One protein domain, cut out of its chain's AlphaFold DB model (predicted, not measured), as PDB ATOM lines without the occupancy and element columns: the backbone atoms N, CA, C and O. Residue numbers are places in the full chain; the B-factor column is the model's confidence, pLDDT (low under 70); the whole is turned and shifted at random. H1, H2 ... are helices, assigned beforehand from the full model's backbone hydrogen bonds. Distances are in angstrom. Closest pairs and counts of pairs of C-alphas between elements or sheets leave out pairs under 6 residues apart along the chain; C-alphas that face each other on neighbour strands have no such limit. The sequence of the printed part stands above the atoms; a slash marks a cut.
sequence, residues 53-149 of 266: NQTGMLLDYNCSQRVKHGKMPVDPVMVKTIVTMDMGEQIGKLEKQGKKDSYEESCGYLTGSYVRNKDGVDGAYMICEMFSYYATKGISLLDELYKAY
ATOM      1  N   ASN A  53     157.775 112.549 156.918       67.44
ATOM      2  CA  ASN A  53     158.820 111.702 157.514       67.44
ATOM      3  C   ASN A  53     159.144 112.117 158.958       67.44
ATOM      4  O   ASN A  53     159.433 111.270 159.794       67.44
ATOM      5  N   GLN A  54     159.107 113.420 159.259       72.81
ATOM      6  CA  GLN A  54     159.329 113.927 160.616       72.81
ATOM      7  C   GLN A  54     158.170 113.551 161.537       72.81
ATOM      8  O   GLN A  54     158.388 113.160 162.679       72.81
ATOM      9  N   THR A  55     156.936 113.593 161.038       71.75
ATOM     10  CA  THR A  55     155.782 113.096 161.786       71.75
ATOM     11  C   THR A  55     155.857 111.572 161.975       71.75
ATOM     12  O   THR A  55     155.319 111.053 162.949       71.75
ATOM     13  N   GLY A  56     156.611 110.845 161.139       67.44
ATOM     14  CA  GLY A  56     156.954 109.435 161.340       67.44
ATOM     15  C   GLY A  56     157.618 109.095 162.673       67.44
ATOM     16  O   GLY A  56     157.465 107.973 163.160       67.44
ATOM     17  N   MET A  57     158.237 110.073 163.344       72.06
ATOM     18  CA  MET A  57     158.700 109.908 164.725       72.06
ATOM     19  C   MET A  57     157.601 109.578 165.715       72.06
ATOM     20  O   MET A  57     157.893 108.946 166.722       72.06
ATOM     21  N   LEU A  58     156.354 109.974 165.458       75.50
ATOM     22  CA  LEU A  58     155.241 109.613 166.333       75.50
ATOM     23  C   LEU A  58     155.135 108.096 166.482       75.50
ATOM     24  O   LEU A  58     154.842 107.602 167.570       75.50
ATOM     25  N   LEU A  59     155.434 107.359 165.410       75.50
ATOM     26  CA  LEU A  59     155.427 105.907 165.432       75.50
ATOM     27  C   LEU A  59     156.617 105.339 166.206       75.50
ATOM     28  O   LEU A  59     156.421 104.494 167.076       75.50
ATOM     29  N   ASP A  60     157.832 105.806 165.918       78.31
ATOM     30  CA  ASP A  60     159.042 105.376 166.632       78.31
ATOM     31  C   ASP A  60     158.929 105.659 168.137       78.31
ATOM     32  O   ASP A  60     159.118 104.777 168.980       78.31
ATOM     33  N   TYR A  61     158.474 106.861 168.482       83.31
ATOM     34  CA  TYR A  61     158.170 107.261 169.843       83.31
ATOM     35  C   TYR A  61     157.128 106.337 170.492       83.31
ATOM     36  O   TYR A  61     157.395 105.797 171.569       83.31
ATOM     37  N   ASN A  62     155.987 106.085 169.843       83.25
ATOM     38  CA  ASN A  62     154.942 105.199 170.366       83.25
ATOM     39  C   ASN A  62     155.475 103.778 170.605       83.25
ATOM     40  O   ASN A  62     155.295 103.223 171.691       83.25
ATOM     41  N   CYS A  63     156.202 103.214 169.639       83.06
ATOM     42  CA  CYS A  63     156.868 101.920 169.773       83.06
ATOM     43  C   CYS A  63     157.836 101.914 170.963       83.06
ATOM     44  O   CYS A  63     157.772 101.014 171.803       83.06
ATOM     45  N   SER A  64     158.679 102.942 171.095       85.19
ATOM     46  CA  SER A  64     159.634 103.060 172.201       85.19
ATOM     47  C   SER A  64     158.939 103.121 173.567       85.19
ATOM     48  O   SER A  64     159.362 102.436 174.503       85.19
ATOM     49  N   GLN A  65     157.837 103.874 173.690       87.56
ATOM     50  CA  GLN A  65     157.073 103.961 174.935       87.56
ATOM     51  C   GLN A  65     156.351 102.646 175.232       87.56
ATOM     52  O   GLN A  65     156.383 102.176 176.370       87.56
ATOM     53  N   ARG A  66     155.754 101.993 174.228       87.19
ATOM     54  CA  ARG A  66     155.120 100.679 174.401       87.19
ATOM     55  C   ARG A  66     156.122  99.630 174.869       87.19
ATOM     56  O   ARG A  66     155.819  98.911 175.817       87.19
ATOM     57  N   VAL A  67     157.318  99.578 174.285       88.62
ATOM     58  CA  VAL A  67     158.396  98.682 174.739       88.62
ATOM     59  C   VAL A  67     158.789  98.999 176.181       88.62
ATOM     60  O   VAL A  67     158.763  98.112 177.033       88.62
ATOM     61  N   LYS A  68     159.073 100.269 176.488       91.56
ATOM     62  CA  LYS A  68     159.476 100.719 177.829       91.56
ATOM     63  C   LYS A  68     158.445 100.386 178.911       91.56
ATOM     64  O   LYS A  68     158.819 100.096 180.044       91.56
ATOM     65  N   HIS A  69     157.160 100.430 178.572       91.75
ATOM     66  CA  HIS A  69     156.061 100.152 179.494       91.75
ATOM     67  C   HIS A  69     155.544  98.705 179.436       91.75
ATOM     68  O   HIS A  69     154.537  98.410 180.077       91.75
ATOM     69  N   GLY A  70     156.189  97.809 178.679       91.38
ATOM     70  CA  GLY A  70     155.740  96.419 178.533       91.38
ATOM     71  C   GLY A  70     154.364  96.281 177.866       91.38
ATOM     72  O   GLY A  70     153.649  95.317 178.117       91.38
ATOM     73  N   LYS A  71     153.976  97.264 177.046       88.25
ATOM     74  CA  LYS A  71     152.699  97.345 176.315       88.25
ATOM     75  C   LYS A  71     152.841  97.059 174.818       88.25
ATOM     76  O   LYS A  71     151.881  97.244 174.074       88.25
ATOM     77  N   MET A  72     154.030  96.674 174.353       84.69
ATOM     78  CA  MET A  72     154.214  96.316 172.948       84.69
ATOM     79  C   MET A  72     153.438  95.027 172.643       84.69
ATOM     80  O   MET A  72     153.556  94.070 173.413       84.69
ATOM     81  N   PRO A  73     152.653  94.976 171.554       79.50
ATOM     82  CA  PRO A  73     151.988  93.746 171.144       79.50
ATOM     83  C   PRO A  73     152.998  92.624 170.893       79.50
ATOM     84  O   PRO A  73     154.132  92.883 170.494       79.50
ATOM     85  N   VAL A  74     152.569  91.374 171.085       82.25
ATOM     86  CA  VAL A  74     153.410  90.178 170.869       82.25
ATOM     87  C   VAL A  74     153.889  90.070 169.417       82.25
ATOM     88  O   VAL A  74     154.980  89.575 169.160       82.25
ATOM     89  N   ASP A  75     153.076  90.545 168.474       79.12
ATOM     90  CA  ASP A  75     153.314  90.427 167.037       79.12
ATOM     91  C   ASP A  75     152.933  91.740 166.326       79.12
ATOM     92  O   ASP A  75     151.854  91.848 165.732       79.12
ATOM     93  N   PRO A  76     153.755  92.793 166.485       77.44
ATOM     94  CA  PRO A  76     153.429  94.122 165.994       77.44
ATOM     95  C   PRO A  76     153.589  94.200 164.473       77.44
ATOM     96  O   PRO A  76     154.582  93.729 163.919       77.44
ATOM     97  N   VAL A  77     152.643  94.854 163.795       75.81
ATOM     98  CA  VAL A  77     152.706  95.067 162.343       75.81
ATOM     99  C   VAL A  77     152.651  96.552 162.030       75.81
ATOM    100  O   VAL A  77     151.805  97.273 162.537       75.81
ATOM    101  N   MET A  78     153.531  97.020 161.152       73.25
ATOM    102  CA  MET A  78     153.481  98.376 160.611       73.25
ATOM    103  C   MET A  78     153.034  98.328 159.153       73.25
ATOM    104  O   MET A  78     153.570  97.553 158.360       73.25
ATOM    105  N   VAL A  79     152.091  99.191 158.793       71.19
ATOM    106  CA  VAL A  79     151.615  99.384 157.426       71.19
ATOM    107  C   VAL A  79     152.053 100.764 156.966       71.19
ATOM    108  O   VAL A  79     151.608 101.780 157.480       71.19
ATOM    109  N   LYS A  80     152.925 100.822 155.963       68.12
ATOM    110  CA  LYS A  80     153.303 102.083 155.321       68.12
ATOM    111  C   LYS A  80     152.831 102.077 153.881       68.12
ATOM    112  O   LYS A  80     153.197 101.192 153.109       68.12
ATOM    113  N   THR A  81     152.045 103.079 153.516       64.62
ATOM    114  CA  THR A  81     151.624 103.276 152.131       64.62
ATOM    115  C   THR A  81     152.742 103.957 151.333       64.62
ATOM    116  O   THR A  81     153.525 104.751 151.855       64.62
ATOM    117  N   ILE A  82     152.880 103.601 150.053       63.06
ATOM    118  CA  ILE A  82     153.890 104.199 149.155       63.06
ATOM    119  C   ILE A  82     153.391 105.536 148.597       63.06
ATOM    120  O   ILE A  82     154.143 106.499 148.489       63.06
ATOM    121  N   VAL A  83     152.108 105.557 148.250       60.12
ATOM    122  CA  VAL A  83     151.251 106.683 147.860       60.12
ATOM    123  C   VAL A  83     149.835 106.326 148.326       60.12
ATOM    124  O   VAL A  83     149.629 105.196 148.759       60.12
ATOM    125  N   THR A  84     148.866 107.245 148.232       51.16
ATOM    126  CA  THR A  84     147.463 107.008 148.635       51.16
ATOM    127  C   THR A  84     146.967 105.626 148.187       51.16
ATOM    128  O   THR A  84     146.773 105.401 146.994       51.16
ATOM    129  N   MET A  85     146.801 104.723 149.153       58.22
ATOM    130  CA  MET A  85     146.281 103.362 149.019       58.22
ATOM    131  C   MET A  85     145.147 103.188 150.035       58.22
ATOM    132  O   MET A  85     145.120 103.901 151.041       58.22
ATOM    133  N   ASP A  86     144.226 102.258 149.781       63.50
ATOM    134  CA  ASP A  86     143.140 101.948 150.713       63.50
ATOM    135  C   ASP A  86     143.702 101.249 151.961       63.50
ATOM    136  O   ASP A  86     144.115 100.086 151.935       63.50
ATOM    137  N   MET A  87     143.760 101.998 153.059       64.44
ATOM    138  CA  MET A  87     144.280 101.511 154.330       64.44
ATOM    139  C   MET A  87     143.329 100.515 154.997       64.44
ATOM    140  O   MET A  87     143.785  99.549 155.614       64.44
ATOM    141  N   GLY A  88     142.019 100.713 154.842       66.25
ATOM    142  CA  GLY A  88     141.005  99.830 155.403       66.25
ATOM    143  C   GLY A  88     141.130  98.417 154.844       66.25
ATOM    144  O   GLY A  88     141.047  97.444 155.600       66.25
ATOM    145  N   GLU A  89     141.431  98.290 153.549       71.94
ATOM    146  CA  GLU A  89     141.688  96.993 152.919       71.94
ATOM    147  C   GLU A  89     142.912  96.285 153.527       71.94
ATOM    148  O   GLU A  89     142.860  95.085 153.815       71.94
ATOM    149  N   GLN A  90     144.012  97.012 153.752       70.88
ATOM    150  CA  GLN A  90     145.239  96.439 154.318       70.88
ATOM    151  C   GLN A  90     145.041  95.992 155.764       70.88
ATOM    152  O   GLN A  90     145.402  94.866 156.115       70.88
ATOM    153  N   ILE A  91     144.398  96.826 156.584       71.12
ATOM    154  CA  ILE A  91     144.081  96.467 157.968       71.12
ATOM    155  C   ILE A  91     143.154  95.240 157.991       71.12
ATOM    156  O   ILE A  91     143.417  94.285 158.719       71.12
ATOM    157  N   GLY A  92     142.130  95.193 157.132       73.31
ATOM    158  CA  GLY A  92     141.235  94.037 157.028       73.31
ATOM    159  C   GLY A  92     141.942  92.738 156.610       73.31
ATOM    160  O   GLY A  92     141.582  91.659 157.087       73.31
ATOM    161  N   LYS A  93     142.964  92.805 155.745       76.25
ATOM    162  CA  LYS A  93     143.805  91.640 155.398       76.25
ATOM    163  C   LYS A  93     144.621  91.155 156.595       76.25
ATOM    164  O   LYS A  93     144.683  89.948 156.826       76.25
ATOM    165  N   LEU A  94     145.210  92.075 157.353       74.38
ATOM    166  CA  LEU A  94     146.019  91.767 158.533       74.38
ATOM    167  C   LEU A  94     145.178  91.145 159.655       74.38
ATOM    168  O   LEU A  94     145.579  90.140 160.243       74.38
ATOM    169  N   GLU A  95     143.964  91.640 159.875       74.12
ATOM    170  CA  GLU A  95     143.047  91.066 160.864       74.12
ATOM    171  C   GLU A  95     142.606  89.646 160.515       74.12
ATOM    172  O   GLU A  95     142.555  88.785 161.395       74.12
ATOM    173  N   LYS A  96     142.361  89.360 159.230       81.94
ATOM    174  CA  LYS A  96     142.095  87.989 158.759       81.94
ATOM    175  C   LYS A  96     143.272  87.044 159.010       81.94
ATOM    176  O   LYS A  96     143.064  85.840 159.120       81.94
ATOM    177  N   GLN A  97     144.489  87.576 159.119       80.25
ATOM    178  CA  GLN A  97     145.698  86.835 159.487       80.25
ATOM    179  C   GLN A  97     145.933  86.797 161.009       80.25
ATOM    180  O   GLN A  97     146.952  86.278 161.458       80.25
ATOM    181  N   GLY A  98     145.015  87.342 161.814       75.44
ATOM    182  CA  GLY A  98     145.118  87.389 163.272       75.44
ATOM    183  C   GLY A  98     145.999  88.518 163.817       75.44
ATOM    184  O   GLY A  98     146.225  88.570 165.027       75.44
ATOM    185  N   LYS A  99     146.478  89.437 162.970       72.38
ATOM    186  CA  LYS A  99     147.269  90.605 163.385       72.38
ATOM    187  C   LYS A  99     146.317  91.705 163.870       72.38
ATOM    188  O   LYS A  99     145.508  92.203 163.095       72.38
ATOM    189  N   LYS A 100     146.385  92.064 165.157       61.97
ATOM    190  CA  LYS A 100     145.416  92.981 165.796       61.97
ATOM    191  C   LYS A 100     145.854  94.448 165.852       61.97
ATOM    192  O   LYS A 100     144.989  95.319 165.901       61.97
ATOM    193  N   ASP A 101     147.159  94.719 165.786       63.47
ATOM    194  CA  ASP A 101     147.723  96.063 165.957       63.47
ATOM    195  C   ASP A 101     148.564  96.455 164.738       63.47
ATOM    196  O   ASP A 101     149.697  95.995 164.573       63.47
ATOM    197  N   SER A 102     147.962  97.271 163.868       54.75
ATOM    198  CA  SER A 102     148.558  97.794 162.632       54.75
ATOM    199  C   SER A 102     148.654  99.319 162.703       54.75
ATOM    200  O   SER A 102     147.677  99.956 163.088       54.75
ATOM    201  N   TYR A 103     149.803  99.893 162.336       60.44
ATOM    202  CA  TYR A 103     150.078 101.340 162.426       60.44
ATOM    203  C   TYR A 103     150.345 101.953 161.045       60.44
ATOM    204  O   TYR A 103     151.015 101.295 160.252       60.44
ATOM    205  N   GLU A 104     149.915 103.196 160.780       58.19
ATOM    206  CA  GLU A 104     150.233 103.944 159.541       58.19
ATOM    207  C   GLU A 104     150.773 105.363 159.814       58.19
ATOM    208  O   GLU A 104     150.490 105.967 160.846       58.19
ATOM    209  N   GLU A 105     151.592 105.881 158.886       53.03
ATOM    210  CA  GLU A 105     152.446 107.073 159.060       53.03
ATOM    211  C   GLU A 105     152.069 108.261 158.139       53.03
ATOM    212  O   GLU A 105     152.665 109.331 158.240       53.03
ATOM    213  N   SER A 106     151.134 108.121 157.186       49.88
ATOM    214  CA  SER A 106     151.016 109.087 156.074       49.88
ATOM    215  C   SER A 106     150.041 110.248 156.343       49.88
ATOM    216  O   SER A 106     148.946 110.317 155.778       49.88
ATOM    217  N   CYS A 107     150.461 111.198 157.190       48.66
ATOM    218  CA  CYS A 107     149.743 112.443 157.544       48.66
ATOM    219  C   CYS A 107     148.339 112.264 158.149       48.66
ATOM    220  O   CYS A 107     147.696 113.255 158.472       48.66
ATOM    221  N   GLY A 108     147.907 111.023 158.333       55.75
ATOM    222  CA  GLY A 108     146.818 110.585 159.181       55.75
ATOM    223  C   GLY A 108     147.356 109.403 159.965       55.75
ATOM    224  O   GLY A 108     147.885 108.463 159.370       55.75
ATOM    225  N   TYR A 109     147.354 109.527 161.284       67.94
ATOM    226  CA  TYR A 109     148.020 108.580 162.167       67.94
ATOM    227  C   TYR A 109     147.007 107.572 162.664       67.94
ATOM    228  O   TYR A 109     145.882 107.934 162.982       67.94
ATOM    229  N   LEU A 110     147.421 106.308 162.715       72.44
ATOM    230  CA  LEU A 110     146.690 105.281 163.440       72.44
ATOM    231  C   LEU A 110     147.631 104.574 164.397       72.44
ATOM    232  O   LEU A 110     148.587 103.911 163.987       72.44
ATOM    233  N   THR A 111     147.339 104.698 165.686       73.12
ATOM    234  CA  THR A 111     148.018 103.973 166.759       73.12
ATOM    235  C   THR A 111     147.383 102.619 167.092       73.12
ATOM    236  O   THR A 111     147.820 101.937 168.029       73.12
ATOM    237  N   GLY A 112     146.378 102.202 166.319       73.44
ATOM    238  CA  GLY A 112     145.697 100.920 166.452       73.44
ATOM    239  C   GLY A 112     144.580 100.719 165.424       73.44
ATOM    240  O   GLY A 112     144.378 101.516 164.515       73.44
ATOM    241  N   SER A 113     143.838  99.623 165.583       71.25
ATOM    242  CA  SER A 113     142.820  99.135 164.642       71.25
ATOM    243  C   SER A 113     141.398  99.673 164.888       71.25
ATOM    244  O   SER A 113     140.438  99.158 164.320       71.25
ATOM    245  N   TYR A 114     141.234 100.700 165.727       77.12
ATOM    246  CA  TYR A 114     139.919 101.220 166.141       77.12
ATOM    247  C   TYR A 114     139.140 101.914 165.017       77.12
ATOM    248  O   TYR A 114     137.910 101.900 165.036       77.12
ATOM    249  N   VAL A 115     139.826 102.474 164.020       78.38
ATOM    250  CA  VAL A 115     139.210 102.997 162.793       78.38
ATOM    251  C   VAL A 115     139.916 102.432 161.560       78.38
ATOM    252  O   VAL A 115     141.037 101.930 161.626       78.38
ATOM    253  N   ARG A 116     139.219 102.460 160.419       76.69
ATOM    254  CA  ARG A 116     139.707 101.944 159.122       76.69
ATOM    255  C   ARG A 116     140.096 103.046 158.147       76.69
ATOM    256  O   ARG A 116     140.315 102.774 156.971       76.69
ATOM    257  N   ASN A 117     140.130 104.276 158.638       73.56
ATOM    258  CA  ASN A 117     140.540 105.443 157.889       73.56
ATOM    259  C   ASN A 117     141.555 106.227 158.713       73.56
ATOM    260  O   ASN A 117     141.708 105.982 159.905       73.56
ATOM    261  N   LYS A 118     142.231 107.159 158.062       77.44
ATOM    262  CA  LYS A 118     143.145 108.104 158.684       77.44
ATOM    263  C   LYS A 118     142.464 108.897 159.806       77.44
ATOM    264  O   LYS A 118     141.302 109.270 159.666       77.44
ATOM    265  N   ASP A 119     143.194 109.135 160.894       83.62
ATOM    266  CA  ASP A 119     142.711 109.883 162.055       83.62
ATOM    267  C   ASP A 119     143.696 111.016 162.399       83.62
ATOM    268  O   ASP A 119     144.786 110.816 162.948       83.62
ATOM    269  N   GLY A 120     143.328 112.241 162.025       83.69
ATOM    270  CA  GLY A 120     144.097 113.441 162.341       83.69
ATOM    271  C   GLY A 120     144.057 113.784 163.831       83.69
ATOM    272  O   GLY A 120     145.017 114.353 164.351       83.69
ATOM    273  N   VAL A 121     142.992 113.401 164.543       87.88
ATOM    274  CA  VAL A 121     142.833 113.658 165.982       87.88
ATOM    275  C   VAL A 121     143.756 112.752 166.794       87.88
ATOM    276  O   VAL A 121     144.404 113.225 167.729       87.88
ATOM    277  N   ASP A 122     143.895 111.483 166.408       86.38
ATOM    278  CA  ASP A 122     144.897 110.575 166.983       86.38
ATOM    279  C   ASP A 122     146.317 111.119 166.770       86.38
ATOM    280  O   ASP A 122     147.098 111.241 167.716       86.38
ATOM    281  N   GLY A 123     146.629 111.566 165.549       84.38
ATOM    282  CA  GLY A 123     147.907 112.219 165.253       84.38
ATOM    283  C   GLY A 123     148.163 113.457 166.117       84.38
ATOM    284  O   GLY A 123     149.259 113.607 166.662       84.38
ATOM    285  N   ALA A 124     147.147 114.309 166.290       88.62
ATOM    286  CA  ALA A 124     147.181 115.496 167.143       88.62
ATOM    287  C   ALA A 124     147.431 115.145 168.621       88.62
ATOM    288  O   ALA A 124     148.244 115.788 169.291       88.62
ATOM    289  N   TYR A 125     146.772 114.106 169.133       89.62
ATOM    290  CA  TYR A 125     146.980 113.627 170.496       89.62
ATOM    291  C   TYR A 125     148.411 113.116 170.695       89.62
ATOM    292  O   TYR A 125     149.098 113.531 171.634       89.62
ATOM    293  N   MET A 126     148.888 112.278 169.775       88.31
ATOM    294  CA  MET A 126     150.216 111.676 169.849       88.31
ATOM    295  C   MET A 126     151.333 112.719 169.815       88.31
ATOM    296  O   MET A 126     152.292 112.619 170.583       88.31
ATOM    297  N   ILE A 127     151.216 113.751 168.973       89.38
ATOM    298  CA  ILE A 127     152.217 114.823 168.935       89.38
ATOM    299  C   ILE A 127     152.192 115.680 170.196       89.38
ATOM    300  O   ILE A 127     153.257 116.074 170.667       89.38
ATOM    301  N   CYS A 128     151.019 115.935 170.782       92.31
ATOM    302  CA  CYS A 128     150.929 116.655 172.053       92.31
ATOM    303  C   CYS A 128     151.618 115.887 173.180       92.31
ATOM    304  O   CYS A 128     152.352 116.478 173.972       92.31
ATOM    305  N   GLU A 129     151.392 114.577 173.249       92.00
ATOM    306  CA  GLU A 129     151.985 113.720 174.271       92.00
ATOM    307  C   GLU A 129     153.510 113.625 174.087       92.00
ATOM    308  O   GLU A 129     154.244 113.947 175.026       92.00
ATOM    309  N   MET A 130     153.991 113.355 172.866       91.25
ATOM    310  CA  MET A 130     155.423 113.336 172.543       91.25
ATOM    311  C   MET A 130     156.092 114.688 172.838       91.25
ATOM    312  O   MET A 130     157.151 114.739 173.471       91.25
ATOM    313  N   PHE A 131     155.476 115.800 172.422       92.06
ATOM    314  CA  PHE A 131     155.990 117.144 172.694       92.06
ATOM    315  C   PHE A 131     156.090 117.405 174.201       92.06
ATOM    316  O   PHE A 131     157.126 117.869 174.680       92.06
ATOM    317  N   SER A 132     155.042 117.071 174.961       93.06
ATOM    318  CA  SER A 132     155.013 117.225 176.417       93.06
ATOM    319  C   SER A 132     156.102 116.379 177.087       93.06
ATOM    320  O   SER A 132     156.853 116.885 177.922       93.06
ATOM    321  N   TYR A 133     156.276 115.125 176.662       92.19
ATOM    322  CA  TYR A 133     157.314 114.232 177.174       92.19
ATOM    323  C   TYR A 133     158.721 114.820 177.024       92.19
ATOM    324  O   TYR A 133     159.464 114.888 178.007       92.19
ATOM    325  N   TYR A 134     159.099 115.290 175.835       91.62
ATOM    326  CA  TYR A 134     160.419 115.900 175.635       91.62
ATOM    327  C   TYR A 134     160.552 117.244 176.361       91.62
ATOM    328  O   TYR A 134     161.577 117.490 177.005       91.62
ATOM    329  N   ALA A 135     159.496 118.063 176.371       91.31
ATOM    330  CA  ALA A 135     159.487 119.337 177.083       91.31
ATOM    331  C   ALA A 135     159.724 119.169 178.596       91.31
ATOM    332  O   ALA A 135     160.503 119.928 179.173       91.31
ATOM    333  N   THR A 136     159.142 118.146 179.239       93.75
ATOM    334  CA  THR A 136     159.375 117.863 180.676       93.75
ATOM    335  C   THR A 136     160.824 117.498 181.005       93.75
ATOM    336  O   THR A 136     161.236 117.583 182.160       93.75
ATOM    337  N   LYS A 137     161.616 117.130 179.996       92.62
ATOM    338  CA  LYS A 137     163.046 116.821 180.121       92.62
ATOM    339  C   LYS A 137     163.950 117.978 179.703       92.62
ATOM    340  O   LYS A 137     165.166 117.811 179.675       92.62
ATOM    341  N   GLY A 138     163.372 119.122 179.331       91.56
ATOM    342  CA  GLY A 138     164.112 120.242 178.752       91.56
ATOM    343  C   GLY A 138     164.676 119.946 177.359       91.56
ATOM    344  O   GLY A 138     165.618 120.609 176.933       91.56
ATOM    345  N   ILE A 139     164.127 118.950 176.658       90.19
ATOM    346  CA  ILE A 139     164.572 118.538 175.328       90.19
ATOM    347  C   ILE A 139     163.647 119.162 174.278       90.19
ATOM    348  O   ILE A 139     162.424 119.098 174.386       90.19
ATOM    349  N   SER A 140     164.239 119.768 173.249       89.75
ATOM    350  CA  SER A 140     163.508 120.292 172.094       89.75
ATOM    351  C   SER A 140     163.070 119.142 171.193       89.75
ATOM    352  O   SER A 140     163.903 118.346 170.760       89.75
ATOM    353  N   LEU A 141     161.779 119.091 170.857       89.12
ATOM    354  CA  LEU A 141     161.264 118.083 169.933       89.12
ATOM    355  C   LEU A 141     161.955 118.161 168.562       89.12
ATOM    356  O   LEU A 141     162.305 117.134 167.991       89.12
ATOM    357  N   LEU A 142     162.189 119.379 168.059       85.94
ATOM    358  CA  LEU A 142     162.895 119.599 166.793       85.94
ATOM    359  C   LEU A 142     164.346 119.107 166.851       85.94
ATOM    360  O   LEU A 142     164.831 118.539 165.878       85.94
ATOM    361  N   ASP A 143     165.031 119.278 167.985       85.56
ATOM    362  CA  ASP A 143     166.418 118.820 168.118       85.56
ATOM    363  C   ASP A 143     166.487 117.284 168.079       85.56
ATOM    364  O   ASP A 143     167.364 116.729 167.420       85.56
ATOM    365  N   GLU A 144     165.547 116.590 168.729       85.44
ATOM    366  CA  GLU A 144     165.463 115.122 168.674       85.44
ATOM    367  C   GLU A 144     165.083 114.621 167.278       85.44
ATOM    368  O   GLU A 144     165.692 113.663 166.798       85.44
ATOM    369  N   LEU A 145     164.166 115.312 166.590       79.50
ATOM    370  CA  LEU A 145     163.819 115.047 165.190       79.50
ATOM    371  C   LEU A 145     165.043 115.111 164.283       79.50
ATOM    372  O   LEU A 145     165.352 114.149 163.575       79.50
ATOM    373  N   TYR A 146     165.770 116.225 164.334       77.88
ATOM    374  CA  TYR A 146     166.945 116.416 163.494       77.88
ATOM    375  C   TYR A 146     168.089 115.474 163.866       77.88
ATOM    376  O   TYR A 146     168.795 114.999 162.981       77.88
ATOM    377  N   LYS A 147     168.259 115.151 165.149       79.12
ATOM    378  CA  LYS A 147     169.279 114.202 165.602       79.12
ATOM    379  C   LYS A 147     169.005 112.777 165.125       79.12
ATOM    380  O   LYS A 147     169.944 112.086 164.741       79.12
ATOM    381  N   ALA A 148     167.756 112.324 165.187       75.50
ATOM    382  CA  ALA A 148     167.415 110.942 164.869       75.50
ATOM    383  C   ALA A 148     167.280 110.695 163.356       75.50
ATOM    384  O   ALA A 148     167.676 109.632 162.881       75.50
ATOM    385  N   TYR A 149     166.776 111.673 162.596       71.06
ATOM    386  CA  TYR A 149     166.408 111.473 161.185       71.06
ATOM    387  C   TYR A 149     167.142 112.399 160.210       71.06
ATOM    388  O   TYR A 149     167.009 112.244 158.995       71.06
TER     389      TYR A 149
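This is residues 53 to 149 of the 266 residues of the protein "Phosphoglucomutase" of Faecalibacterium prausnitzii (UniProt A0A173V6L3). Three helices cluster at one end of the domain: the long H3, with the first part of H1 meeting its middle steeply and H4 making a corner near its later end. H2 lies by itself at the other end, and between it and the cluster run the two long links, residues 69 to 86 and 97 to 119, joined by one short parallel pairing of residues 77 to 78 with 102 to 103. The printed part has 97 residues with four named helices, H1, H2, H3 and H4 in that order along the chain, and no named strand. Its class is all helix, though named elements hold 48 of the 97 residues, under half. The whole is compact, with a radius of gyration of the C-alphas of 14.0 A, and spans 44 by 30 by 22 A.

The longest helix is H3, residues 120 to 136, which measures 24.3 A from C-alpha 120 at (144.097, 113.441, 162.341) to C-alpha 136 at (159.375, 117.863, 180.676). H1, residues 57 to 68, begins with C-alpha 57 at (158.700, 109.908, 164.725) and is 16.0 A long. H4, residues 141 to 149, is 12.1 A long and ends with C-alpha 149 at (166.408, 111.473, 161.185). H2, residues 87 to 96, is 14.4 A long.

H3 touches H1 with residues 123 to 130 alone, and H1 touches H3 with residues 58 to 61 alone. Their closest C-alphas, those of Leu 58 and Met 126, are 6.5 A apart. H1 and H3 run the same way at a steep tilt of 65 degrees. H3 touches H4 with residues 130 to 135 alone; the closest C-alphas are those of Phe 131 and Leu 141, 6.0 A apart. H3 and H4 stand about perpendicular, at 80 degrees. H1 and H4 are close but not clearly touching, with the C-alphas of Met 57 and Leu 145 the closest at 7.3 A, and stand about perpendicular at 89 degrees. H2 touches no helix and is apart from H1, H3 and H4. In H1, H2, H3 and H4 every O i to N i+4 pair is within hydrogen-bond range.

The two C-alphas farthest apart, those of Lys 96 and Gly 138, are 43.9 A apart. The first and last printed C-alphas, of Asn 53 and Tyr 149, are 8.4 A apart. The printed part has no cut. The links from H1 to H2, 18 residues, and from H2 to H3, 23 residues, are long; the link of 4 residues from H3 to H4 is tight. The mean pLDDT of the printed part of this model is 77.3, and it is under 70 at residue 53, residue 56, residues 80 to 88, of which 87 to 88 belong to H2, and residues 100 to 109.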